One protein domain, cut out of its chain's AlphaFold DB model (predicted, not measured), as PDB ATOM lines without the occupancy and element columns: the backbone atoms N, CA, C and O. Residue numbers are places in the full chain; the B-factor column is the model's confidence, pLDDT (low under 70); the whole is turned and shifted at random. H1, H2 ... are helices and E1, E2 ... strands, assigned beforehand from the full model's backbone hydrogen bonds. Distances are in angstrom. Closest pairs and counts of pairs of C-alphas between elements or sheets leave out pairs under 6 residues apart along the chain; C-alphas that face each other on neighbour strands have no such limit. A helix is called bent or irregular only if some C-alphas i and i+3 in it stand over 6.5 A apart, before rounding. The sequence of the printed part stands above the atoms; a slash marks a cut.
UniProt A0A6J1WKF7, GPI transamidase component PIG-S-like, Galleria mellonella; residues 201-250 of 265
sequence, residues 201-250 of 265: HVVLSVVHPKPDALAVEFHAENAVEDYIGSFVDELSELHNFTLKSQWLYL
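AT A GLANCE: This is residues 201 to 250 of the 265 residues of the protein "GPI transamidase component PIG-S-like" of Galleria mellonella (UniProt A0A6J1WKF7). Two long parallel strands, E1 and E2, lie side by side as a narrow ribbon, and a single kinked helix, H1, runs back over one face of it; the other face is bare. Beyond one end of the ribbon a long loop leads from E1 round to H1, and at the other end residues 234 to 239 stick out where the chain turns into E2. The printed part has 50 residues, with one named helix and two named strands in the order E1, H1, E2; the sheet E1 = E2 is parallel and the class is mixed, helices and strands. The whole is loose, with a radius of gyration of the C-alphas of 13.3 A, and is a rod of 43 by 18 by 10 A.

HOW THE PARTS SIT: E1, residues 201 to 208, and E2, residues 241 to 249, are parallel neighbours at 17 degrees between their directions. C-alphas 204 and 245 face each other at 4.8 A. N 202 and O 242 are 2.9 A apart and N 246 and O 204 are 2.9 A apart, both within hydrogen-bond range. H1, residues 220 to 236, comes between them along the chain: E1, H1 and E2 form a strand-helix-strand unit, two parallel neighbour strands with a helix between, and its crossover is right-handed. H1 and E2 have 11 pairs of C-alphas within 8 A, the closest being those of Ala 220 and Ser 245 at 6.1 A. H1 and E1 have 2 such pairs, the closest being those of Leu 204 and Val 224 at 7.1 A. H1 has a kink of 59 degrees near residue 230 and is irregular, with C-alphas 227 and 230 at 7.2 A. In its backbone 11 of 13 O i to N i+4 pairs are within hydrogen-bond range.

IN THESE COORDINATES: E1 begins at C-alpha 201 (-54.013, 40.769, -38.161) and measures 22.1 A from first to last C-alpha. H1 begins at C-alpha 220 (-46.336, 37.626, -51.791) and measures 20.8 A to C-alpha 236. E2 measures 26.2 A and ends at C-alpha 249 (-33.809, 39.770, -45.059).

THE WHOLE: The two C-alphas farthest apart, those of Ala 213 and Leu 238, are 43.4 A from each other. The printed part has no cut. The link from E1 to H1 is long, with 11 residues, and the link from H1 to E2 is tight, with 4. Residues 234 to 239, of which 234 to 236 belong to H1, stand free. The mean pLDDT of the printed part is 77.4, and the model's confidence is low, under 70, at residues 211 to 212 and at residue 250.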
ATOM      1  N   HIS A 201     -54.984  40.697 -37.070       75.06
ATOM      2  CA  HIS A 201     -54.013  40.769 -38.161       75.06
ATOM      3  C   HIS A 201     -53.414  39.390 -38.458       75.06
ATOM      4  O   HIS A 201     -52.747  38.802 -37.607       75.06
ATOM      5  N   VAL A 202     -53.600  38.902 -39.685       76.06
ATOM      6  CA  VAL A 202     -52.952  37.687 -40.202       76.06
ATOM      7  C   VAL A 202     -51.803  38.113 -41.107       76.06
ATOM      8  O   VAL A 202     -52.019  38.832 -42.084       76.06
ATOM      9  N   VAL A 203     -50.572  37.705 -40.778       76.69
ATOM     10  CA  VAL A 203     -49.372  38.125 -41.521       76.69
ATOM     11  C   VAL A 203     -48.552  36.948 -42.008       76.69
ATOM     12  O   VAL A 203     -48.020  36.180 -41.207       76.69
ATOM     13  N   LEU A 204     -48.356  36.879 -43.326       77.50
ATOM     14  CA  LEU A 204     -47.375  35.981 -43.923       77.50
ATOM     15  C   LEU A 204     -46.002  36.655 -43.949       77.50
ATOM     16  O   LEU A 204     -45.837  37.741 -44.501       77.50
ATOM     17  N   SER A 205     -45.007  35.988 -43.366       76.44
ATOM     18  CA  SER A 205     -43.621  36.456 -43.352       76.44
ATOM     19  C   SER A 205     -42.758  35.553 -44.217       76.44
ATOM     20  O   SER A 205     -42.609  34.375 -43.901       76.44
ATOM     21  N   VAL A 206     -42.162  36.105 -45.271       76.81
ATOM     22  CA  VAL A 206     -41.192  35.386 -46.100       76.81
ATOM     23  C   VAL A 206     -39.787  35.800 -45.685       76.81
ATOM     24  O   VAL A 206     -39.472  36.990 -45.650       76.81
ATOM     25  N   VAL A 207     -38.955  34.821 -45.332       77.31
ATOM     26  CA  VAL A 207     -37.572  35.045 -44.899       77.31
ATOM     27  C   VAL A 207     -36.632  34.623 -46.015       77.31
ATOM     28  O   VAL A 207     -36.638  33.457 -46.412       77.31
ATOM     29  N   HIS A 208     -35.811  35.561 -46.492       77.44
ATOM     30  CA  HIS A 208     -34.788  35.288 -47.499       77.44
ATOM     31  C   HIS A 208     -33.381  35.405 -46.896       77.44
ATOM     32  O   HIS A 208     -32.903  36.523 -46.689       77.44
ATOM     33  N   PRO A 209     -32.713  34.277 -46.585       71.75
ATOM     34  CA  PRO A 209     -31.427  34.285 -45.886       71.75
ATOM     35  C   PRO A 209     -30.230  34.596 -46.795       71.75
ATOM     36  O   PRO A 209     -29.169  34.964 -46.308       71.75
ATOM     37  N   LYS A 210     -30.358  34.426 -48.120       70.56
ATOM     38  CA  LYS A 210     -29.261  34.656 -49.080       70.56
ATOM     39  C   LYS A 210     -29.746  35.428 -50.311       70.56
ATOM     40  O   LYS A 210     -29.843  34.836 -51.389       70.56
ATOM     41  N   PRO A 211     -30.044  36.736 -50.167       68.19
ATOM     42  CA  PRO A 211     -30.488  37.585 -51.275       68.19
ATOM     43  C   PRO A 211     -29.509  37.624 -52.448       68.19
ATOM     44  O   PRO A 211     -29.946  37.665 -53.593       68.19
ATOM     45  N   ASP A 212     -28.212  37.508 -52.172       69.94
ATOM     46  CA  ASP A 212     -27.166  37.630 -53.192       69.94
ATOM     47  C   ASP A 212     -26.964  36.346 -54.012       69.94
ATOM     48  O   ASP A 212     -26.463  36.387 -55.134       69.94
ATOM     49  N   ALA A 213     -27.337  35.189 -53.455       75.38
ATOM     50  CA  ALA A 213     -27.116  33.887 -54.085       75.38
ATOM     51  C   ALA A 213     -28.306  33.421 -54.933       75.38
ATOM     52  O   ALA A 213     -28.142  32.567 -55.806       75.38
ATOM     53  N   LEU A 214     -29.506  33.939 -54.660       70.88
ATOM     54  CA  LEU A 214     -30.728  33.517 -55.330       70.88
ATOM     55  C   LEU A 214     -31.663  34.711 -55.533       70.88
ATOM     56  O   LEU A 214     -32.242  35.235 -54.578       70.88
ATOM     57  N   ALA A 215     -31.843  35.092 -56.797       71.69
ATOM     58  CA  ALA A 215     -32.886  36.020 -57.204       71.69
ATOM     59  C   ALA A 215     -34.238  35.292 -57.145       71.69
ATOM     60  O   ALA A 215     -34.569  34.501 -58.028       71.69
ATOM     61  N   VAL A 216     -34.987  35.517 -56.065       70.00
ATOM     62  CA  VAL A 216     -36.349  34.998 -55.896       70.00
ATOM     63  C   VAL A 216     -37.326  36.131 -56.176       70.00
ATOM     64  O   VAL A 216     -37.412  37.080 -55.401       70.00
ATOM     65  N   GLU A 217     -38.081  36.016 -57.263       70.69
ATOM     66  CA  GLU A 217     -39.248  36.858 -57.523       70.69
ATOM     67  C   GLU A 217     -40.484  36.141 -56.973       70.69
ATOM     68  O   GLU A 217     -40.987  35.189 -57.566       70.69
ATOM     69  N   PHE A 218     -40.945  36.550 -55.791       72.62
ATOM     70  CA  PHE A 218     -42.157  36.009 -55.176       72.62
ATOM     71  C   PHE A 218     -43.170  37.126 -54.954       72.62
ATOM     72  O   PHE A 218     -42.953  38.045 -54.162       72.62
ATOM     73  N   HIS A 219     -44.302  37.022 -55.643       77.38
ATOM     74  CA  HIS A 219     -45.434  37.926 -55.480       77.38
ATOM     75  C   HIS A 219     -46.233  37.523 -54.241       77.38
ATOM     76  O   HIS A 219     -47.200  36.768 -54.318       77.38
ATOM     77  N   ALA A 220     -45.779  38.006 -53.083       72.31
ATOM     78  CA  ALA A 220     -46.336  37.626 -51.791       72.31
ATOM     79  C   ALA A 220     -47.816  37.977 -51.628       72.31
ATOM     80  O   ALA A 220     -48.516  37.264 -50.928       72.31
ATOM     81  N   GLU A 221     -48.288  39.045 -52.267       75.94
ATOM     82  CA  GLU A 221     -49.702  39.431 -52.277       75.94
ATOM     83  C   GLU A 221     -50.576  38.336 -52.900       75.94
ATOM     84  O   GLU A 221     -51.389  37.742 -52.199       75.94
ATOM     85  N   ASN A 222     -50.305  37.974 -54.157       81.31
ATOM     86  CA  ASN A 222     -51.065  36.953 -54.881       81.31
ATOM     87  C   ASN A 222     -51.018  35.593 -54.174       81.31
ATOM     88  O   ASN A 222     -52.036  34.939 -54.016       81.31
ATOM     89  N   ALA A 223     -49.843  35.171 -53.693       78.31
ATOM     90  CA  ALA A 223     -49.725  33.896 -52.989       78.31
ATOM     91  C   ALA A 223     -50.520  33.887 -51.672       78.31
ATOM     92  O   ALA A 223     -51.095  32.874 -51.282       78.31
ATOM     93  N   VAL A 224     -50.545  35.008 -50.959       79.38
ATOM     94  CA  VAL A 224     -51.318  35.125 -49.723       79.38
ATOM     95  C   VAL A 224     -52.815  35.099 -50.014       79.38
ATOM     96  O   VAL A 224     -53.547  34.399 -49.319       79.38
ATOM     97  N   GLU A 225     -53.263  35.792 -51.056       82.88
ATOM     98  CA  GLU A 225     -54.655  35.763 -51.500       82.88
ATOM     99  C   GLU A 225     -55.079  34.353 -51.949       82.88
ATOM    100  O   GLU A 225     -56.062  33.818 -51.441       82.88
ATOM    101  N   ASP A 226     -54.274  33.693 -52.785       83.62
ATOM    102  CA  ASP A 226     -54.580  32.375 -53.353       83.62
ATOM    103  C   ASP A 226     -54.647  31.253 -52.302       83.62
ATOM    104  O   ASP A 226     -55.488  30.356 -52.397       83.62
ATOM    105  N   TYR A 227     -53.750  31.261 -51.307       79.81
ATOM    106  CA  TYR A 227     -53.632  30.161 -50.338       79.81
ATOM    107  C   TYR A 227     -54.314  30.428 -48.994       79.81
ATOM    108  O   TYR A 227     -54.697  29.477 -48.314       79.81
ATOM    109  N   ILE A 228     -54.417  31.692 -48.579       82.44
ATOM    110  CA  ILE A 228     -54.903  32.079 -47.245       82.44
ATOM    111  C   ILE A 228     -56.190  32.909 -47.329       82.44
ATOM    112  O   ILE A 228     -56.933  32.941 -46.349       82.44
ATOM    113  N   GLY A 229     -56.495  33.525 -48.477       84.56
ATOM    114  CA  GLY A 229     -57.668  34.385 -48.657       84.56
ATOM    115  C   GLY A 229     -58.978  33.690 -48.297       84.56
ATOM    116  O   GLY A 229     -59.679  34.153 -47.405       84.56
ATOM    117  N   SER A 230     -59.247  32.518 -48.878       85.94
ATOM    118  CA  SER A 230     -60.482  31.760 -48.613       85.94
ATOM    119  C   SER A 230     -60.664  31.384 -47.139       85.94
ATOM    120  O   SER A 230     -61.768  31.451 -46.608       85.94
ATOM    121  N   PHE A 231     -59.576  31.043 -46.449       82.25
ATOM    122  CA  PHE A 231     -59.601  30.751 -45.018       82.25
ATOM    123  C   PHE A 231     -59.900  32.002 -44.178       82.25
ATOM    124  O   PHE A 231     -60.635  31.935 -43.196       82.25
ATOM    125  N   VAL A 232     -59.338  33.154 -44.553       83.81
ATOM    126  CA  VAL A 232     -59.611  34.431 -43.877       83.81
ATOM    127  C   VAL A 232     -61.035  34.910 -44.157       83.81
ATOM    128  O   VAL A 232     -61.661  35.454 -43.250       83.81
ATOM    129  N   ASP A 233     -61.572  34.664 -45.350       85.56
ATOM    130  CA  ASP A 233     -62.957  34.985 -45.704       85.56
ATOM    131  C   ASP A 233     -63.951  34.197 -44.842       85.56
ATOM    132  O   ASP A 233     -64.874  34.785 -44.280       85.56
ATOM    133  N   GLU A 234     -63.718  32.895 -44.645       85.44
ATOM    134  CA  GLU A 234     -64.530  32.067 -43.740       85.44
ATOM    135  C   GLU A 234     -64.471  32.569 -42.287       85.44
ATOM    136  O   GLU A 234     -65.480  32.605 -41.583       85.44
ATOM    137  N   LEU A 235     -63.294  33.001 -41.822       80.94
ATOM    138  CA  LEU A 235     -63.137  33.563 -40.478       80.94
ATOM    139  C   LEU A 235     -63.745  34.964 -40.342       80.94
ATOM    140  O   LEU A 235     -64.154  35.345 -39.241       80.94
ATOM    141  N   SER A 236     -63.844  35.711 -41.441       82.12
ATOM    142  CA  SER A 236     -64.381  37.075 -41.462       82.12
ATOM    143  C   SER A 236     -65.875  37.145 -41.139       82.12
ATOM    144  O   SER A 236     -66.378  38.207 -40.778       82.12
ATOM    145  N   GLU A 237     -66.584  36.012 -41.171       82.44
ATOM    146  CA  GLU A 237     -67.957  35.905 -40.664       82.44
ATOM    147  C   GLU A 237     -68.049  36.089 -39.137       82.44
ATOM    148  O   GLU A 237     -69.097  36.480 -38.619       82.44
ATOM    149  N   LEU A 238     -66.965  35.809 -38.403       80.12
ATOM    150  CA  LEU A 238     -66.924  35.845 -36.938       80.12
ATOM    151  C   LEU A 238     -66.329  37.149 -36.391       80.12
ATOM    152  O   LEU A 238     -66.786  37.633 -35.356       80.12
ATOM    153  N   HIS A 239     -65.311  37.704 -37.053       81.56
ATOM    154  CA  HIS A 239     -64.615  38.930 -36.643       81.56
ATOM    155  C   HIS A 239     -63.963  39.639 -37.834       81.56
ATOM    156  O   HIS A 239     -63.774  39.049 -38.885       81.56
ATOM    157  N   ASN A 240     -63.558  40.898 -37.659       82.75
ATOM    158  CA  ASN A 240     -62.821  41.622 -38.691       82.75
ATOM    159  C   ASN A 240     -61.361  41.151 -38.732       82.75
ATOM    160  O   ASN A 240     -60.629  41.296 -37.746       82.75
ATOM    161  N   PHE A 241     -60.933  40.629 -39.880       81.12
ATOM    162  CA  PHE A 241     -59.549  40.234 -40.132       81.12
ATOM    163  C   PHE A 241     -58.909  41.136 -41.188       81.12
ATOM    164  O   PHE A 241     -59.551  41.563 -42.144       81.12
ATOM    165  N   THR A 242     -57.615  41.407 -41.039       80.12
ATOM    166  CA  THR A 242     -56.802  42.024 -42.093       80.12
ATOM    167  C   THR A 242     -55.667  41.094 -42.468       80.12
ATOM    168  O   THR A 242     -54.875  40.695 -41.609       80.12
ATOM    169  N   LEU A 243     -55.546  40.817 -43.762       78.44
ATOM    170  CA  LEU A 243     -54.471  40.017 -44.324       78.44
ATOM    171  C   LEU A 243     -53.336  40.927 -44.812       78.44
ATOM    172  O   LEU A 243     -53.574  41.911 -45.510       78.44
ATOM    173  N   LYS A 244     -52.097  40.636 -44.403       76.44
ATOM    174  CA  LYS A 244     -50.898  41.397 -44.796       76.44
ATOM    175  C   LYS A 244     -49.750  40.449 -45.145       76.44
ATOM    176  O   LYS A 244     -49.652  39.351 -44.601       76.44
ATOM    177  N   SER A 245     -48.836  40.888 -46.005       77.56
ATOM    178  CA  SER A 245     -47.609  40.154 -46.336       77.56
ATOM    179  C   SER A 245     -46.365  40.988 -46.011       77.56
ATOM    180  O   SER A 245     -46.398  42.219 -46.054       77.56
ATOM    181  N   GLN A 246     -45.269  40.329 -45.624       77.06
ATOM    182  CA  GLN A 246     -43.985  40.989 -45.374       77.06
ATOM    183  C   GLN A 246     -42.791  40.153 -45.847       77.06
ATOM    184  O   GLN A 246     -42.777  38.929 -45.705       77.06
ATOM    185  N   TRP A 247     -41.757  40.841 -46.339       76.00
ATOM    186  CA  TRP A 247     -40.471  40.254 -46.716       76.00
ATOM    187  C   TRP A 247     -39.383  40.656 -45.718       76.00
ATOM    188  O   TRP A 247     -39.261  41.828 -45.357       76.00
ATOM    189  N   LEU A 248     -38.602  39.684 -45.254       73.31
ATOM    190  CA  LEU A 248     -37.538  39.876 -44.274       73.31
ATOM    191  C   LEU A 248     -36.215  39.333 -44.812       73.31
ATOM    192  O   LEU A 248     -36.116  38.165 -45.183       73.31
ATOM    193  N   TYR A 249     -35.185  40.178 -44.792       72.25
ATOM    194  CA  TYR A 249     -33.809  39.770 -45.059       72.25
ATOM    195  C   TYR A 249     -33.135  39.431 -43.733       72.25
ATOM    196  O   TYR A 249     -33.051  40.283 -42.846       72.25
ATOM    197  N   LEU A 250     -32.682  38.187 -43.591       64.31
ATOM    198  CA  LEU A 250     -31.839  37.781 -42.471       64.31
ATOM    199  C   LEU A 250     -30.397  37.782 -42.965       64.31
ATOM    200  O   LEU A 250     -30.062  37.023 -43.868       64.31
TER     201      LEU A 250